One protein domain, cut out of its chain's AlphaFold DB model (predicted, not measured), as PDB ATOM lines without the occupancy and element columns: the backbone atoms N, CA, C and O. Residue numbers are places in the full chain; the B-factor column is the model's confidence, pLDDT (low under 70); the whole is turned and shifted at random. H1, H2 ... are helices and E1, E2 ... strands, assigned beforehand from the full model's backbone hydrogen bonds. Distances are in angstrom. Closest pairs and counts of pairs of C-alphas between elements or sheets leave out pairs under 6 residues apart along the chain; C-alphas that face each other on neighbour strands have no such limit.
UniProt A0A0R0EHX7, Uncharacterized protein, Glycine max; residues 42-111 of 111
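What this domain is: This is residues 42 to 111 of the 111 residues of an uncharacterized protein of Glycine max (UniProt A0A0R0EHX7). A short ribbon of two strands, E1 and E2, has H2 packed over one face, and H3 folds back along H2 as the second arm of a helical hairpin; H1 sits near one end of the ribbon. The 70 printed residues run E1 H1 E2 H2 H3, mostly helix, with an antiparallel sheet. The whole is flat, 40 by 31 by 14 A, and only just compact, close to loose, with a radius of gyration of the C-alphas of 12.8 A.

Where its parts are: Find C-alpha 44 at (-44.155, 31.218, -35.199), where E1, residues 44 to 47, begins. Then come H1, residues 50 to 57, E2, residues 70 to 73, H2, residues 78 to 90, 18.3 A from first to last C-alpha, and H3, residues 96 to 110, 21.2 A, ending at C-alpha 110 (-33.187, 41.535, -42.782).

How they stand to each other: Between E1 and E2, find N 44 and O 73 within hydrogen-bond range, 2.8 A. The closest C-alphas of E2 and H2, Val 73 and Thr 81, are 6.4 A apart. H2 and H3 touch, closest at C-alphas 80 and 110, 6.3 A, at a shallow tilt of 12 degrees, opposite ways. In H1, H2 and H3 every O i to N i+4 pair is within hydrogen-bond range.

The domain as a whole: The printed part has no cut; the H1 to E2 link is long, and its residues 60 to 67 have pLDDT under 70.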
ATOM      1  N   ASP A  42     -48.976  30.378 -40.800       92.65
ATOM      2  CA  ASP A  42     -47.647  30.621 -41.388       92.65
ATOM      3  C   ASP A  42     -46.699  31.483 -40.537       92.65
ATOM      4  O   ASP A  42     -45.719  32.026 -41.033       92.65
ATOM      5  N   GLY A  43     -46.975  31.592 -39.237       94.68
ATOM      6  CA  GLY A  43     -46.114  32.275 -38.277       94.68
ATOM      7  C   GLY A  43     -45.514  31.327 -37.249       94.68
ATOM      8  O   GLY A  43     -45.721  30.113 -37.275       94.68
ATOM      9  N   TYR A  44     -44.790  31.907 -36.305       95.77
ATOM     10  CA  TYR A  44     -44.155  31.218 -35.199       95.77
ATOM     11  C   TYR A  44     -44.713  31.740 -33.878       95.77
ATOM     12  O   TYR A  44     -44.755  32.948 -33.648       95.77
ATOM     13  N   MET A  45     -45.153  30.818 -33.022       94.52
ATOM     14  CA  MET A  45     -45.622  31.124 -31.676       94.52
ATOM     15  C   MET A  45     -44.604  30.637 -30.654       94.52
ATOM     16  O   MET A  45     -44.139  29.500 -30.738       94.52
ATOM     17  N   PHE A  46     -44.301  31.476 -29.671       93.75
ATOM     18  CA  PHE A  46     -43.410  31.135 -28.569       93.75
ATOM     19  C   PHE A  46     -43.974  31.625 -27.228       93.75
ATOM     20  O   PHE A  46     -44.673  32.646 -27.182       93.75
ATOM     21  N   PRO A  47     -43.694  30.905 -26.127       91.26
ATOM     22  CA  PRO A  47     -44.043  31.367 -24.793       91.26
ATOM     23  C   PRO A  47     -43.170  32.564 -24.403       91.26
ATOM     24  O   PRO A  47     -41.994  32.644 -24.755       91.26
ATOM     25  N   CYS A  48     -43.730  33.478 -23.627       88.46
ATOM     26  CA  CYS A  48     -43.031  34.614 -23.055       88.46
ATOM     27  C   CYS A  48     -43.454  34.819 -21.602       88.46
ATOM     28  O   CYS A  48     -44.468  34.302 -21.127       88.46
ATOM     29  N   THR A  49     -42.662  35.593 -20.877       87.83
ATOM     30  CA  THR A  49     -42.993  35.998 -19.516       87.83
ATOM     31  C   THR A  49     -44.152  37.004 -19.521       87.83
ATOM     32  O   THR A  49     -44.444  37.684 -20.515       87.83
ATOM     33  N   MET A  50     -44.794  37.178 -18.364       83.22
ATOM     34  CA  MET A  50     -45.779  38.250 -18.213       83.22
ATOM     35  C   MET A  50     -45.147  39.644 -18.318       83.22
ATOM     36  O   MET A  50     -45.818  40.584 -18.734       83.22
ATOM     37  N   GLY A  51     -43.886  39.800 -17.893       85.06
ATOM     38  CA  GLY A  51     -43.161  41.068 -17.970       85.06
ATOM     39  C   GLY A  51     -43.028  41.521 -19.418       85.06
ATOM     40  O   GLY A  51     -43.486  42.612 -19.761       85.06
ATOM     41  N   LEU A  52     -42.531  40.624 -20.272       88.15
ATOM     42  CA  LEU A  52     -42.442  40.840 -21.710       88.15
ATOM     43  C   LEU A  52     -43.821  41.080 -22.341       88.15
ATOM     44  O   LEU A  52     -43.988  42.053 -23.071       88.15
ATOM     45  N   SER A  53     -44.837  40.276 -22.001       87.24
ATOM     46  CA  SER A  53     -46.210  40.480 -22.500       87.24
ATOM     47  C   SER A  53     -46.749  41.883 -22.185       87.24
ATOM     48  O   SER A  53     -47.277  42.558 -23.068       87.24
ATOM     49  N   ARG A  54     -46.596  42.349 -20.936       85.00
ATOM     50  CA  ARG A  54     -47.025  43.695 -20.510       85.00
ATOM     51  C   ARG A  54     -46.249  44.795 -21.212       85.00
ATOM     52  O   ARG A  54     -46.838  45.807 -21.578       85.00
ATOM     53  N   MET A  55     -44.944  44.597 -21.384       86.45
ATOM     54  CA  MET A  55     -44.080  45.544 -22.081       86.45
ATOM     55  C   MET A  55     -44.504  45.696 -23.546       86.45
ATOM     56  O   MET A  55     -44.621  46.819 -24.023       86.45
ATOM     57  N   LEU A  56     -44.794  44.587 -24.236       88.37
ATOM     58  CA  LEU A  56     -45.224  44.594 -25.638       88.37
ATOM     59  C   LEU A  56     -46.622  45.195 -25.820       88.37
ATOM     60  O   LEU A  56     -46.829  46.006 -26.717       88.37
ATOM     61  N   LEU A  57     -47.578  44.818 -24.968       85.34
ATOM     62  CA  LEU A  57     -48.961  45.301 -25.054       85.34
ATOM     63  C   LEU A  57     -49.161  46.686 -24.419       85.34
ATOM     64  O   LEU A  57     -50.276  47.210 -24.456       85.34
ATOM     65  N   ASN A  58     -48.124  47.240 -23.780       82.51
ATOM     66  CA  ASN A  58     -48.161  48.462 -22.973       82.51
ATOM     67  C   ASN A  58     -49.392  48.548 -22.045       82.51
ATOM     68  O   ASN A  58     -50.002  49.602 -21.862       82.51
ATOM     69  N   SER A  59     -49.815  47.408 -21.506       73.87
ATOM     70  CA  SER A  59     -51.034  47.293 -20.713       73.87
ATOM     71  C   SER A  59     -50.881  46.217 -19.643       73.87
ATOM     72  O   SER A  59     -50.122  45.258 -19.815       73.87
ATOM     73  N   PRO A  60     -51.573  46.363 -18.501       67.92
ATOM     74  CA  PRO A  60     -51.571  45.334 -17.477       67.92
ATOM     75  C   PRO A  60     -52.287  44.083 -17.996       67.92
ATOM     76  O   PRO A  60     -53.459  44.127 -18.370       67.92
ATOM     77  N   THR A  61     -51.594  42.947 -17.995       64.39
ATOM     78  CA  THR A  61     -52.205  41.651 -18.300       64.39
ATOM     79  C   THR A  61     -53.107  41.226 -17.142       64.39
ATOM     80  O   THR A  61     -52.703  41.302 -15.980       64.39
ATOM     81  N   CYS A  62     -54.326  40.773 -17.449       65.78
ATOM     82  CA  CYS A  62     -55.244  40.222 -16.451       65.78
ATOM     83  C   CYS A  62     -54.584  39.028 -15.730       65.78
ATOM     84  O   CYS A  62     -54.054  38.157 -16.418       65.78
ATOM     85  N   PRO A  63     -54.650  38.922 -14.388       66.52
ATOM     86  CA  PRO A  63     -54.099  37.778 -13.652       66.52
ATOM     87  C   PRO A  63     -54.697  36.429 -14.062       66.52
ATOM     88  O   PRO A  63     -54.078  35.400 -13.860       66.52
ATOM     89  N   VAL A  64     -55.893  36.402 -14.660       63.18
ATOM     90  CA  VAL A  64     -56.471  35.152 -15.189       63.18
ATOM     91  C   VAL A  64     -55.679  34.620 -16.390       63.18
ATOM     92  O   VAL A  64     -55.741  33.435 -16.698       63.18
ATOM     93  N   LEU A  65     -54.903  35.476 -17.055       65.13
ATOM     94  CA  LEU A  65     -54.034  35.103 -18.170       65.13
ATOM     95  C   LEU A  65     -52.645  34.643 -17.704       65.13
ATOM     96  O   LEU A  65     -51.722  34.573 -18.518       65.13
ATOM     97  N   ASP A  66     -52.471  34.358 -16.411       61.04
ATOM     98  CA  ASP A  66     -51.201  33.866 -15.889       61.04
ATOM     99  C   ASP A  66     -50.856  32.511 -16.530       61.04
ATOM    100  O   ASP A  66     -51.671  31.589 -16.569       61.04
ATOM    101  N   GLY A  67     -49.668  32.422 -17.127       62.96
ATOM    102  CA  GLY A  67     -49.247  31.283 -17.954       62.96
ATOM    103  C   GLY A  67     -49.716  31.293 -19.418       62.96
ATOM    104  O   GLY A  67     -49.297  30.426 -20.181       62.96
ATOM    105  N   LEU A  68     -50.519  32.274 -19.854       70.81
ATOM    106  CA  LEU A  68     -50.968  32.408 -21.252       70.81
ATOM    107  C   LEU A  68     -50.139  33.398 -22.079       70.81
ATOM    108  O   LEU A  68     -50.530  33.730 -23.198       70.81
ATOM    109  N   GLY A  69     -49.007  33.871 -21.551       80.55
ATOM    110  CA  GLY A  69     -48.084  34.756 -22.260       80.55
ATOM    111  C   GLY A  69     -47.520  34.070 -23.498       80.55
ATOM    112  O   GLY A  69     -46.494  33.404 -23.433       80.55
ATOM    113  N   GLN A  70     -48.190  34.220 -24.631       89.39
ATOM    114  CA  GLN A  70     -47.765  33.681 -25.913       89.39
ATOM    115  C   GLN A  70     -47.703  34.819 -26.917       89.39
ATOM    116  O   GLN A  70     -48.632  35.617 -27.029       89.39
ATOM    117  N   VAL A  71     -46.591  34.887 -27.638       92.23
ATOM    118  CA  VAL A  71     -46.393  35.842 -28.723       92.23
ATOM    119  C   VAL A  71     -46.392  35.062 -30.020       92.23
ATOM    120  O   VAL A  71     -45.770  34.006 -30.122       92.23
ATOM    121  N   TRP A  72     -47.094  35.597 -31.011       94.70
ATOM    122  CA  TRP A  72     -47.072  35.092 -32.371       94.70
ATOM    123  C   TRP A  72     -46.483  36.149 -33.298       94.70
ATOM    124  O   TRP A  72     -46.827  37.326 -33.207       94.70
ATOM    125  N   VAL A  73     -45.592  35.718 -34.184       95.59
ATOM    126  CA  VAL A  73     -44.951  36.559 -35.196       95.59
ATOM    127  C   VAL A  73     -44.999  35.881 -36.555       95.59
ATOM    128  O   VAL A  73     -44.826  34.670 -36.661       95.59
ATOM    129  N   ASN A  74     -45.200  36.669 -37.605       94.85
ATOM    130  CA  ASN A  74     -45.165  36.213 -38.990       94.85
ATOM    131  C   ASN A  74     -44.405  37.243 -39.833       94.85
ATOM    132  O   ASN A  74     -44.595  38.449 -39.672       94.85
ATOM    133  N   ALA A  75     -43.522  36.760 -40.701       94.43
ATOM    134  CA  ALA A  75     -42.782  37.556 -41.663       94.43
ATOM    135  C   ALA A  75     -42.750  36.845 -43.022       94.43
ATOM    136  O   ALA A  75     -42.986  35.646 -43.127       94.43
ATOM    137  N   THR A  76     -42.371  37.574 -44.072       92.59
ATOM    138  CA  THR A  76     -42.315  37.055 -45.451       92.59
ATOM    139  C   THR A  76     -41.345  35.889 -45.645       92.59
ATOM    140  O   THR A  76     -41.485  35.137 -46.607       92.59
ATOM    141  N   SER A  77     -40.362  35.726 -44.753       94.13
ATOM    142  CA  SER A  77     -39.452  34.584 -44.753       94.13
ATOM    143  C   SER A  77     -39.373  33.924 -43.368       94.13
ATOM    144  O   SER A  77     -39.416  34.621 -42.342       94.13
ATOM    145  N   PRO A  78     -39.177  32.591 -43.299       95.14
ATOM    146  CA  PRO A  78     -38.925  31.900 -42.034       95.14
ATOM    147  C   PRO A  78     -37.684  32.434 -41.310       95.14
ATOM    148  O   PRO A  78     -37.690  32.563 -40.091       95.14
ATOM    149  N   HIS A  79     -36.640  32.807 -42.058       94.80
ATOM    150  CA  HIS A  79     -35.416  33.382 -41.498       94.80
ATOM    151  C   HIS A  79     -35.703  34.685 -40.741       94.80
ATOM    152  O   HIS A  79     -35.330  34.827 -39.578       94.80
ATOM    153  N   THR A  80     -36.442  35.605 -41.366       95.80
ATOM    154  CA  THR A  80     -36.870  36.858 -40.732       95.80
ATOM    155  C   THR A  80     -37.748  36.591 -39.513       95.80
ATOM    156  O   THR A  80     -37.548  37.215 -38.475       95.80
ATOM    157  N   THR A  81     -38.677  35.637 -39.608       96.55
ATOM    158  CA  THR A  81     -39.563  35.262 -38.494       96.55
ATOM    159  C   THR A  81     -38.761  34.793 -37.278       96.55
ATOM    160  O   THR A  81     -39.013  35.247 -36.163       96.55
ATOM    161  N   ILE A  82     -37.753  33.941 -37.490       95.44
ATOM    162  CA  ILE A  82     -36.870  33.442 -36.427       95.44
ATOM    163  C   ILE A  82     -36.049  34.582 -35.816       95.44
ATOM    164  O   ILE A  82     -35.950  34.672 -34.593       95.44
ATOM    165  N   LEU A  83     -35.474  35.462 -36.644       95.50
ATOM    166  CA  LEU A  83     -34.704  36.604 -36.148       95.50
ATOM    167  C   LEU A  83     -35.564  37.524 -35.277       95.50
ATOM    168  O   LEU A  83     -35.153  37.863 -34.174       95.50
ATOM    169  N   VAL A  84     -36.769  37.875 -35.734       95.33
ATOM    170  CA  VAL A  84     -37.706  38.722 -34.981       95.33
ATOM    171  C   VAL A  84     -38.124  38.052 -33.671       95.33
ATOM    172  O   VAL A  84     -38.116  38.703 -32.629       95.33
ATOM    173  N   ALA A  85     -38.458  36.756 -33.693       95.65
ATOM    174  CA  ALA A  85     -38.846  36.018 -32.492       95.65
ATOM    175  C   ALA A  85     -37.730  36.021 -31.438       95.65
ATOM    176  O   ALA A  85     -37.972  36.343 -30.275       95.65
ATOM    177  N   ASN A  86     -36.499  35.715 -31.855       94.20
ATOM    178  CA  ASN A  86     -35.332  35.748 -30.976       94.20
ATOM    179  C   ASN A  86     -35.088  37.147 -30.415       94.20
ATOM    180  O   ASN A  86     -34.790  37.288 -29.228       94.20
ATOM    181  N   GLU A  87     -35.258  38.181 -31.232       94.12
ATOM    182  CA  GLU A  87     -35.056  39.550 -30.783       94.12
ATOM    183  C   GLU A  87     -36.105  39.955 -29.734       94.12
ATOM    184  O   GLU A  87     -35.764  40.523 -28.698       94.12
ATOM    185  N   ILE A  88     -37.372  39.587 -29.931       93.88
ATOM    186  CA  ILE A  88     -38.424  39.841 -28.941       93.88
ATOM    187  C   ILE A  88     -38.125  39.098 -27.634       93.88
ATOM    188  O   ILE A  88     -38.152  39.719 -26.572       93.88
ATOM    189  N   MET A  89     -37.783  37.806 -27.697       92.52
ATOM    190  CA  MET A  89     -37.466  37.005 -26.505       92.52
ATOM    191  C   MET A  89     -36.299  37.588 -25.698       92.52
ATOM    192  O   MET A  89     -36.345  37.602 -24.471       92.52
ATOM    193  N   ASN A  90     -35.275  38.116 -26.370       92.14
ATOM    194  CA  ASN A  90     -34.097  38.680 -25.709       92.14
ATOM    195  C   ASN A  90     -34.279  40.145 -25.269       92.14
ATOM    196  O   ASN A  90     -33.417  40.684 -24.575       92.14
ATOM    197  N   SER A  91     -35.381  40.799 -25.650       91.62
ATOM    198  CA  SER A  91     -35.600  42.223 -25.373       91.62
ATOM    199  C   SER A  91     -35.975  42.535 -23.921       91.62
ATOM    200  O   SER A  91     -35.778  43.667 -23.478       91.62
ATOM    201  N   GLU A  92     -36.498  41.561 -23.169       88.11
ATOM    202  CA  GLU A  92     -37.077  41.796 -21.838       88.11
ATOM    203  C   GLU A  92     -36.069  42.348 -20.820       88.11
ATOM    204  O   GLU A  92     -36.414  43.189 -19.994       88.11
ATOM    205  N   THR A  93     -34.815  41.900 -20.877       87.57
ATOM    206  CA  THR A  93     -33.773  42.288 -19.909       87.57
ATOM    207  C   THR A  93     -33.015  43.557 -20.303       87.57
ATOM    208  O   THR A  93     -32.098  43.982 -19.599       87.57
ATOM    209  N   LEU A  94     -33.382  44.173 -21.429       91.53
ATOM    210  CA  LEU A  94     -32.679  45.307 -22.010       91.53
ATOM    211  C   LEU A  94     -33.354  46.633 -21.660       91.53
ATOM    212  O   LEU A  94     -34.575  46.752 -21.625       91.53
ATOM    213  N   SER A  95     -32.544  47.675 -21.475       92.37
ATOM    214  CA  SER A  95     -33.047  49.051 -21.396       92.37
ATOM    215  C   SER A  95     -33.658  49.502 -22.728       92.37
ATOM    216  O   SER A  95     -33.273  49.018 -23.792       92.37
ATOM    217  N   GLY A  96     -34.535  50.511 -22.701       89.15
ATOM    218  CA  GLY A  96     -35.149  51.046 -23.925       89.15
ATOM    219  C   GLY A  96     -34.132  51.505 -24.984       89.15
ATOM    220  O   GLY A  96     -34.362  51.339 -26.180       89.15
ATOM    221  N   THR A  97     -32.965  52.017 -24.573       94.57
ATOM    222  CA  THR A  97     -31.873  52.354 -25.504       94.57
ATOM    223  C   THR A  97     -31.266  51.103 -26.143       94.57
ATOM    224  O   THR A  97     -31.046  51.077 -27.351       94.57
ATOM    225  N   GLN A  98     -31.027  50.047 -25.362       94.27
ATOM    226  CA  GLN A  98     -30.502  48.780 -25.879       94.27
ATOM    227  C   GLN A  98     -31.504  48.086 -26.810       94.27
ATOM    228  O   GLN A  98     -31.096  47.590 -27.856       94.27
ATOM    229  N   GLN A  99     -32.799  48.116 -26.483       92.44
ATOM    230  CA  GLN A  99     -33.868  47.600 -27.344       92.44
ATOM    231  C   GLN A  99     -33.891  48.312 -28.705       92.44
ATOM    232  O   GLN A  99     -34.003  47.656 -29.738       92.44
ATOM    233  N   ARG A 100     -33.705  49.642 -28.732       92.68
ATOM    234  CA  ARG A 100     -33.600  50.410 -29.988       92.68
ATOM    235  C   ARG A 100     -32.390  49.999 -30.824       92.68
ATOM    236  O   ARG A 100     -32.556  49.673 -31.993       92.68
ATOM    237  N   ILE A 101     -31.202  49.934 -30.215       95.00
ATOM    238  CA  ILE A 101     -29.966  49.509 -30.903       95.00
ATOM    239  C   ILE A 101     -30.123  48.094 -31.474       95.00
ATOM    240  O   ILE A 101     -29.654  47.786 -32.568       95.00
ATOM    241  N   MET A 102     -30.768  47.211 -30.720       92.82
ATOM    242  CA  MET A 102     -31.041  45.847 -31.138       92.82
ATOM    243  C   MET A 102     -32.012  45.796 -32.326       92.82
ATOM    244  O   MET A 102     -31.732  45.100 -33.299       92.82
ATOM    245  N   GLY A 103     -33.078  46.602 -32.311       91.63
ATOM    246  CA  GLY A 103     -33.986  46.757 -33.452       91.63
ATOM    247  C   GLY A 103     -33.289  47.288 -34.711       91.63
ATOM    248  O   GLY A 103     -33.497  46.763 -35.801       91.63
ATOM    249  N   GLU A 104     -32.398  48.270 -34.574       93.91
ATOM    250  CA  GLU A 104     -31.600  48.790 -35.695       93.91
ATOM    251  C   GLU A 104     -30.674  47.717 -36.290       93.91
ATOM    252  O   GLU A 104     -30.602  47.557 -37.510       93.91
ATOM    253  N   LYS A 105     -30.006  46.927 -35.440       93.90
ATOM    254  CA  LYS A 105     -29.172  45.796 -35.883       93.90
ATOM    255  C   LYS A 105     -29.991  44.712 -36.571       93.90
ATOM    256  O   LYS A 105     -29.511  44.109 -37.526       93.90
ATOM    257  N   LEU A 106     -31.204  44.449 -36.092       93.19
ATOM    258  CA  LEU A 106     -32.110  43.501 -36.725       93.19
ATOM    259  C   LEU A 106     -32.469  43.953 -38.146       93.19
ATOM    260  O   LEU A 106     -32.387  43.148 -39.069       93.19
ATOM    261  N   LEU A 107     -32.788  45.236 -38.341       90.92
ATOM    262  CA  LEU A 107     -33.095  45.785 -39.666       90.92
ATOM    263  C   LEU A 107     -31.931  45.606 -40.649       90.92
ATOM    264  O   LEU A 107     -32.159  45.224 -41.791       90.92
ATOM    265  N   GLN A 108     -30.689  45.785 -40.191       92.76
ATOM    266  CA  GLN A 108     -29.492  45.542 -41.008       92.76
ATOM    267  C   GLN A 108     -29.303  44.069 -41.407       92.76
ATOM    268  O   GLN A 108     -28.609  43.797 -42.378       92.76
ATOM    269  N   ARG A 109     -29.881  43.115 -40.663       89.58
ATOM    270  CA  ARG A 109     -29.797  41.669 -40.955       89.58
ATOM    271  C   ARG A 109     -30.923  41.157 -41.854       89.58
ATOM    272  O   ARG A 109     -30.836  40.028 -42.328       89.58
ATOM    273  N   ILE A 110     -32.010  41.919 -41.985       87.52
ATOM    274  CA  ILE A 110     -33.187  41.535 -42.782       87.52
ATOM    275  C   ILE A 110     -33.085  42.065 -44.225       87.52
ATOM    276  O   ILE A 110     -33.752  41.521 -45.105       87.52
ATOM    277  N   GLN A 111     -32.272  43.101 -44.458       72.71
ATOM    278  CA  GLN A 111     -31.922  43.602 -45.795       72.71
ATOM    279  C   GLN A 111     -31.010  42.629 -46.546       72.71
ATOM    280  O   GLN A 111     -31.197  42.524 -47.778       72.71
TER     281      GLN A 111